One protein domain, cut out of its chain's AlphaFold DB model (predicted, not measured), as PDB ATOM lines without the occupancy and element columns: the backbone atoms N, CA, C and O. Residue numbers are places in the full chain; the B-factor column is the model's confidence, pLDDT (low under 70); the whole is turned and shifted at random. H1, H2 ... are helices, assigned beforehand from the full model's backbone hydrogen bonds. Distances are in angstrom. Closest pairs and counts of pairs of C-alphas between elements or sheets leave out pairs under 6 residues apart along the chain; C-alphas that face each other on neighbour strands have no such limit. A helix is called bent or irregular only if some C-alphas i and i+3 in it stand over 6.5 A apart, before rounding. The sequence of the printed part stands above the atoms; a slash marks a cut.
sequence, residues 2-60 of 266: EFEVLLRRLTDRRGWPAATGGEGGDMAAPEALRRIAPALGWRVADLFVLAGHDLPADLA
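Overview. This is residues 2 to 60 of the 266 residues of an uncharacterized protein of Polymorphospora rubra (UniProt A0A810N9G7). H2 and H3 pack steeply across each other, and the longest helix, H1, stands to one side with its first residues near the end of H3. A long loop, residues 15 to 29, leads from H1 to H2. The printed part has 59 residues with three named helices in the order H1, H2, H3 and no named strand, all helix in class; it is compact, with a radius of gyration of the C-alphas of 11.1 A and spans of 32 by 22 by 21 A.

Arrangement. H1, residues 3 to 14, only just touches H3, residues 44 to 51, with 3 pairs of C-alphas within 8 A, through residues 3 to 6 alone; the closest C-alphas, of Phe 3 and Ala 51, are 5.1 A apart. They run opposite ways at a steep tilt of 59 degrees. H2, residues 30 to 40, touches H3, closest at the C-alphas of Ala 37 and Val 44, 5.2 A. They run opposite ways at a steep tilt of 67 degrees, only just short of about perpendicular. H1 and H2 are only just apart, closest 8.4 A. Every O i to N i+4 pair is within hydrogen-bond range in H1 and H3, and 5 of 7 in H2.

Along the chain. H1 spans 16.7 A from C-alpha 3 at (264.874, 304.768, 299.315), H2 15.2 A, and H3 10.7 A to C-alpha 51 at (269.852, 303.544, 299.536). H2 is irregular, but only just: C-alphas 35 and 38 are 6.9 A apart.

Size, cuts and confidence. The C-alphas farthest apart, of Gly 15 and Ala 57, are 33.0 A apart. The printed part has no cut. The link H1 to H2 is long, H2 to H3 tight. Residues 17 to 25 have pLDDT under 70.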
ATOM      1  N   GLU A   2     261.595 301.847 301.428       83.94
ATOM      2  CA  GLU A   2     262.220 302.114 300.129       83.94
ATOM      3  C   GLU A   2     262.919 303.478 300.097       83.94
ATOM      4  O   GLU A   2     262.393 304.470 300.615       83.94
ATOM      5  N   PHE A   3     264.087 303.540 299.455       85.44
ATOM      6  CA  PHE A   3     264.874 304.768 299.315       85.44
ATOM      7  C   PHE A   3     264.087 305.898 298.638       85.44
ATOM      8  O   PHE A   3     264.204 307.057 299.030       85.44
ATOM      9  N   GLU A   4     263.208 305.570 297.691       85.31
ATOM     10  CA  GLU A   4     262.329 306.541 297.030       85.31
ATOM     11  C   GLU A   4     261.410 307.274 298.018       85.31
ATOM     12  O   GLU A   4     261.171 308.475 297.882       85.31
ATOM     13  N   VAL A   5     260.927 306.581 299.055       86.44
ATOM     14  CA  VAL A   5     260.092 307.189 300.101       86.44
ATOM     15  C   VAL A   5     260.913 308.174 300.929       86.44
ATOM     16  O   VAL A   5     260.423 309.256 301.253       86.44
ATOM     17  N   LEU A   6     262.161 307.820 301.247       86.75
ATOM     18  CA  LEU A   6     263.087 308.694 301.966       86.75
ATOM     19  C   LEU A   6     263.434 309.940 301.150       86.75
ATOM     20  O   LEU A   6     263.370 311.055 301.666       86.75
ATOM     21  N   LEU A   7     263.752 309.755 299.869       86.31
ATOM     22  CA  LEU A   7     264.088 310.849 298.971       86.31
ATOM     23  C   LEU A   7     262.897 311.792 298.783       86.31
ATOM     24  O   LEU A   7     263.072 313.001 298.897       86.31
ATOM     25  N   ARG A   8     261.683 311.251 298.605       86.62
ATOM     26  CA  ARG A   8     260.456 312.054 298.525       86.62
ATOM     27  C   ARG A   8     260.247 312.906 299.777       86.62
ATOM     28  O   ARG A   8     259.995 314.098 299.669       86.62
ATOM     29  N   ARG A   9     260.422 312.327 300.971       87.94
ATOM     30  CA  ARG A   9     260.324 313.071 302.244       87.94
ATOM     31  C   ARG A   9     261.313 314.244 302.304       87.94
ATOM     32  O   ARG A   9     260.946 315.324 302.763       87.94
ATOM     33  N   LEU A  10     262.543 314.048 301.824       87.38
ATOM     34  CA  LEU A  10     263.561 315.104 301.765       87.38
ATOM     35  C   LEU A  10     263.211 316.191 300.740       87.38
ATOM     36  O   LEU A  10     263.326 317.380 301.045       87.38
ATOM     37  N   THR A  11     262.779 315.807 299.536       85.38
ATOM     38  CA  THR A  11     262.428 316.766 298.476       85.38
ATOM     39  C   THR A  11     261.198 317.586 298.843       85.38
ATOM     40  O   THR A  11     261.227 318.806 298.682       85.38
ATOM     41  N   ASP A  12     260.169 316.946 299.410       85.50
ATOM     42  CA  ASP A  12     258.936 317.603 299.856       85.50
ATOM     43  C   ASP A  12     259.247 318.650 300.930       85.50
ATOM     44  O   ASP A  12     258.805 319.795 300.831       85.50
ATOM     45  N   ARG A  13     260.082 318.295 301.917       86.06
ATOM     46  CA  ARG A  13     260.509 319.229 302.968       86.06
ATOM     47  C   ARG A  13     261.233 320.446 302.395       86.06
ATOM     48  O   ARG A  13     261.022 321.564 302.858       86.06
ATOM     49  N   ARG A  14     262.123 320.232 301.428       83.38
ATOM     50  CA  ARG A  14     262.964 321.296 300.866       83.38
ATOM     51  C   ARG A  14     262.254 322.132 299.806       83.38
ATOM     52  O   ARG A  14     262.857 323.067 299.286       83.38
ATOM     53  N   GLY A  15     261.009 321.792 299.461       79.56
ATOM     54  CA  GLY A  15     260.307 322.393 298.329       79.56
ATOM     55  C   GLY A  15     261.071 322.205 297.016       79.56
ATOM     56  O   GLY A  15     260.967 323.030 296.110       79.56
ATOM     57  N   TRP A  16     261.896 321.158 296.932       74.69
ATOM     58  CA  TRP A  16     262.735 320.925 295.771       74.69
ATOM     59  C   TRP A  16     261.855 320.281 294.698       74.69
ATOM     60  O   TRP A  16     261.305 319.206 294.953       74.69
ATOM     61  N   PRO A  17     261.650 320.907 293.521       60.81
ATOM     62  CA  PRO A  17     260.867 320.270 292.479       60.81
ATOM     63  C   PRO A  17     261.522 318.935 292.135       60.81
ATOM     64  O   PRO A  17     262.737 318.866 291.942       60.81
ATOM     65  N   ALA A  18     260.707 317.890 291.982       52.97
ATOM     66  CA  ALA A  18     261.133 316.567 291.515       52.97
ATOM     67  C   ALA A  18     261.927 316.602 290.178       52.97
ATOM     68  O   ALA A  18     262.500 315.604 289.755       52.97
ATOM     69  N   ALA A  19     262.004 317.770 289.531       44.34
ATOM     70  CA  ALA A  19     262.617 318.072 288.245       44.34
ATOM     71  C   ALA A  19     264.163 318.107 288.199       44.34
ATOM     72  O   ALA A  19     264.714 318.568 287.204       44.34
ATOM     73  N   THR A  20     264.893 317.630 289.216       50.12
ATOM     74  CA  THR A  20     266.347 317.367 289.065       50.12
ATOM     75  C   THR A  20     266.672 315.912 288.711       50.12
ATOM     76  O   THR A  20     267.821 315.601 288.387       50.12
ATOM     77  N   GLY A  21     265.666 315.032 288.671       48.94
ATOM     78  CA  GLY A  21     265.758 313.752 287.979       48.94
ATOM     79  C   GLY A  21     265.600 313.979 286.480       48.94
ATOM     80  O   GLY A  21     264.484 314.149 285.996       48.94
ATOM     81  N   GLY A  22     266.712 314.009 285.743       47.72
ATOM     82  CA  GLY A  22     266.662 313.849 284.290       47.72
ATOM     83  C   GLY A  22     265.810 312.623 283.944       47.72
ATOM     84  O   GLY A  22     265.904 311.603 284.625       47.72
ATOM     85  N   GLU A  23     264.948 312.778 282.942       45.41
ATOM     86  CA  GLU A  23     263.938 311.823 282.476       45.41
ATOM     87  C   GLU A  23     264.310 310.341 282.732       45.41
ATOM     88  O   GLU A  23     265.181 309.778 282.076       45.41
ATOM     89  N   GLY A  24     263.643 309.705 283.704       56.69
ATOM     90  CA  GLY A  24     263.556 308.241 283.830       56.69
ATOM     91  C   GLY A  24     264.725 307.476 284.471       56.69
ATOM     92  O   GLY A  24     264.697 306.247 284.437       56.69
ATOM     93  N   GLY A  25     265.739 308.133 285.044       65.69
ATOM     94  CA  GLY A  25     266.860 307.439 285.703       65.69
ATOM     95  C   GLY A  25     266.556 306.959 287.132       65.69
ATOM     96  O   GLY A  25     265.937 307.687 287.905       65.69
ATOM     97  N   ASP A  26     267.047 305.770 287.502       81.69
ATOM     98  CA  ASP A  26     267.008 305.256 288.881       81.69
ATOM     99  C   ASP A  26     267.785 306.193 289.828       81.69
ATOM    100  O   ASP A  26     269.008 306.330 289.742       81.69
ATOM    101  N   MET A  27     267.070 306.864 290.734       81.25
ATOM    102  CA  MET A  27     267.647 307.814 291.693       81.25
ATOM    103  C   MET A  27     268.458 307.128 292.796       81.25
ATOM    104  O   MET A  27     269.244 307.799 293.466       81.25
ATOM    105  N   ALA A  28     268.291 305.815 292.978       87.38
ATOM    106  CA  ALA A  28     269.126 305.015 293.859       87.38
ATOM    107  C   ALA A  28     270.460 304.631 293.201       87.38
ATOM    108  O   ALA A  28     271.342 304.141 293.900       87.38
ATOM    109  N   ALA A  29     270.657 304.858 291.896       90.88
ATOM    110  CA  ALA A  29     271.900 304.493 291.220       90.88
ATOM    111  C   ALA A  29     273.125 305.226 291.820       90.88
ATOM    112  O   ALA A  29     273.047 306.432 292.087       90.88
ATOM    113  N   PRO A  30     274.285 304.558 291.991       93.50
ATOM    114  CA  PRO A  30     275.490 305.136 292.603       93.50
ATOM    115  C   PRO A  30     275.915 306.509 292.054       93.50
ATOM    116  O   PRO A  30     276.292 307.410 292.812       93.50
ATOM    117  N   GLU A  31     275.839 306.705 290.739       92.88
ATOM    118  CA  GLU A  31     276.182 307.961 290.067       92.88
ATOM    119  C   GLU A  31     275.169 309.066 290.391       92.88
ATOM    120  O   GLU A  31     275.548 310.226 290.587       92.88
ATOM    121  N   ALA A  32     273.883 308.711 290.490       91.62
ATOM    122  CA  ALA A  32     272.834 309.635 290.897       91.62
ATOM    123  C   ALA A  32     273.050 310.086 292.347       91.62
ATOM    124  O   ALA A  32     273.048 311.292 292.595       91.62
ATOM    125  N   LEU A  33     273.349 309.160 293.265       93.94
ATOM    126  CA  LEU A  33     273.639 309.462 294.673       93.94
ATOM    127  C   LEU A  33     274.818 310.431 294.828       93.94
ATOM    128  O   LEU A  33     274.713 311.429 295.546       93.94
ATOM    129  N   ARG A  34     275.926 310.192 294.110       94.94
ATOM    130  CA  ARG A  34     277.092 311.097 294.089       94.94
ATOM    131  C   ARG A  34     276.725 312.503 293.621       94.94
ATOM    132  O   ARG A  34     277.199 313.480 294.195       94.94
ATOM    133  N   ARG A  35     275.879 312.603 292.597       93.25
ATOM    134  CA  ARG A  35     275.453 313.875 292.008       93.25
ATOM    135  C   ARG A  35     274.484 314.655 292.899       93.25
ATOM    136  O   ARG A  35     274.592 315.876 292.956       93.25
ATOM    137  N   ILE A  36     273.548 313.988 293.579       90.00
ATOM    138  CA  ILE A  36     272.528 314.672 294.397       90.00
ATOM    139  C   ILE A  36     273.031 315.061 295.791       90.00
ATOM    140  O   ILE A  36     272.525 316.031 296.355       90.00
ATOM    141  N   ALA A  37     274.027 314.359 296.347       91.25
ATOM    142  CA  ALA A  37     274.486 314.610 297.718       91.25
ATOM    143  C   ALA A  37     274.888 316.073 297.987       91.25
ATOM    144  O   ALA A  37     274.399 316.629 298.970       91.25
ATOM    145  N   PRO A  38     275.680 316.748 297.122       88.88
ATOM    146  CA  PRO A  38     276.053 318.145 297.343       88.88
ATOM    147  C   PRO A  38     274.855 319.096 297.357       88.88
ATOM    148  O   PRO A  38     274.808 320.007 298.175       88.88
ATOM    149  N   ALA A  39     273.861 318.865 296.497       86.44
ATOM    150  CA  ALA A  39     272.652 319.684 296.442       86.44
ATOM    151  C   ALA A  39     271.729 319.441 297.651       86.44
ATOM    152  O   ALA A  39     271.041 320.351 298.115       86.44
ATOM    153  N   LEU A  40     271.779 318.236 298.223       84.81
ATOM    154  CA  LEU A  40     271.183 317.955 299.520       84.81
ATOM    155  C   LEU A  40     272.030 318.511 300.680       84.81
ATOM    156  O   LEU A  40     271.522 318.663 301.781       84.81
ATOM    157  N   GLY A  41     273.301 318.864 300.492       87.69
ATOM    158  CA  GLY A  41     274.200 319.138 301.621       87.69
ATOM    159  C   GLY A  41     274.421 317.899 302.498       87.69
ATOM    160  O   GLY A  41     274.717 318.015 303.683       87.69
ATOM    161  N   TRP A  42     274.238 316.712 301.920       92.62
ATOM    162  CA  TRP A  42     274.468 315.424 302.561       92.62
ATOM    163  C   TRP A  42     275.841 314.887 302.181       92.62
ATOM    164  O   TRP A  42     276.377 315.176 301.106       92.62
ATOM    165  N   ARG A  43     276.409 314.035 303.039       95.12
ATOM    166  CA  ARG A  43     277.586 313.262 302.647       95.12
ATOM    167  C   ARG A  43     277.152 312.166 301.687       95.12
ATOM    168  O   ARG A  43     276.181 311.459 301.940       95.12
ATOM    169  N   VAL A  44     277.918 311.980 300.615       96.06
ATOM    170  CA  VAL A  44     277.647 310.934 299.617       96.06
ATOM    171  C   VAL A  44     277.517 309.561 300.282       96.06
ATOM    172  O   VAL A  44     276.574 308.835 299.987       96.06
ATOM    173  N   ALA A  45     278.414 309.222 301.217       95.94
ATOM    174  CA  ALA A  45     278.375 307.928 301.900       95.94
ATOM    175  C   ALA A  45     277.054 307.698 302.650       95.94
ATOM    176  O   ALA A  45     276.538 306.588 302.627       95.94
ATOM    177  N   ASP A  46     276.469 308.731 303.264       96.06
ATOM    178  CA  ASP A  46     275.194 308.578 303.968       96.06
ATOM    179  C   ASP A  46     274.060 308.238 302.996       96.06
ATOM    180  O   ASP A  46     273.209 307.418 303.316       96.06
ATOM    181  N   LEU A  47     274.060 308.812 301.788       95.19
ATOM    182  CA  LEU A  47     273.045 308.485 300.786       95.19
ATOM    183  C   LEU A  47     273.164 307.047 300.282       95.19
ATOM    184  O   LEU A  47     272.139 306.395 300.118       95.19
ATOM    185  N   PHE A  48     274.383 306.527 300.103       95.50
ATOM    186  CA  PHE A  48     274.591 305.103 299.794       95.50
ATOM    187  C   PHE A  48     274.011 304.214 300.895       95.50
ATOM    188  O   PHE A  48     273.283 303.266 300.611       95.50
ATOM    189  N   VAL A  49     274.257 304.579 302.153       93.81
ATOM    190  CA  VAL A  49     273.739 303.862 303.325       93.81
ATOM    191  C   VAL A  49     272.213 303.897 303.392       93.81
ATOM    192  O   VAL A  49     271.587 302.894 303.739       93.81
ATOM    193  N   LEU A  50     271.596 305.035 303.072       92.81
ATOM    194  CA  LEU A  50     270.138 305.158 303.015       92.81
ATOM    195  C   LEU A  50     269.532 304.389 301.837       92.81
ATOM    196  O   LEU A  50     268.425 303.875 301.973       92.81
ATOM    197  N   ALA A  51     270.248 304.303 300.716       92.62
ATOM    198  CA  ALA A  51     269.852 303.544 299.536       92.62
ATOM    199  C   ALA A  51     270.093 302.031 299.668       92.62
ATOM    200  O   ALA A  51     269.684 301.275 298.793       92.62
ATOM    201  N   GLY A  52     270.733 301.582 300.754       90.88
ATOM    202  CA  GLY A  52     271.034 300.169 300.981       90.88
ATOM    203  C   GLY A  52     272.181 299.629 300.122       90.88
ATOM    204  O   GLY A  52     272.310 298.415 299.993       90.88
ATOM    205  N   HIS A  53     273.010 300.505 299.549       91.69
ATOM    206  CA  HIS A  53     274.178 300.103 298.768       91.69
ATOM    207  C   HIS A  53     275.397 299.870 299.651       91.69
ATOM    208  O   HIS A  53     275.620 300.583 300.635       91.69
ATOM    209  N   ASP A  54     276.245 298.939 299.220       90.06
ATOM    210  CA  ASP A  54     277.602 298.830 299.738       90.06
ATOM    211  C   ASP A  54     278.362 300.137 299.501       90.06
ATOM    212  O   ASP A  54     278.230 300.786 298.458       90.06
ATOM    213  N   LEU A  55     279.192 300.525 300.470       92.06
ATOM    214  CA  LEU A  55     280.029 301.705 300.327       92.06
ATOM    215  C   LEU A  55     281.195 301.428 299.369       92.06
ATOM    216  O   LEU A  55     282.016 300.551 299.651       92.06
ATOM    217  N   PRO A  56     281.342 302.219 298.290       92.62
ATOM    218  CA  PRO A  56     282.556 302.238 297.486       92.62
ATOM    219  C   PRO A  56     283.799 302.469 298.348       92.62
ATOM    220  O   PRO A  56     283.736 303.174 299.356       92.62
ATOM    221  N   ALA A  57     284.946 301.929 297.933       90.56
ATOM    222  CA  ALA A  57     286.184 301.995 298.714       90.56
ATOM    223  C   ALA A  57     286.628 303.434 299.050       90.56
ATOM    224  O   ALA A  57     287.127 303.672 300.143       90.56
ATOM    225  N   ASP A  58     286.398 304.401 298.155       91.81
ATOM    226  CA  ASP A  58     286.692 305.825 298.387       91.81
ATOM    227  C   ASP A  58     285.751 306.481 299.408       91.81
ATOM    228  O   ASP A  58     286.054 307.541 299.958       91.81
ATOM    229  N   LEU A  59     284.603 305.853 299.656       93.75
ATOM    230  CA  LEU A  59     283.599 306.294 300.607       93.75
ATOM    231  C   LEU A  59     283.572 305.447 301.869       93.75
ATOM    232  O   LEU A  59     282.827 305.830 302.756       93.75
ATOM    233  N   ALA A  60     284.301 304.338 301.988       93.88
ATOM    234  CA  ALA A  60     284.305 303.477 303.173       93.88
ATOM    235  C   ALA A  60     285.184 304.058 304.306       93.88
ATOM    236  O   ALA A  60     286.096 304.840 304.034       93.88
TER     237      ALA A  60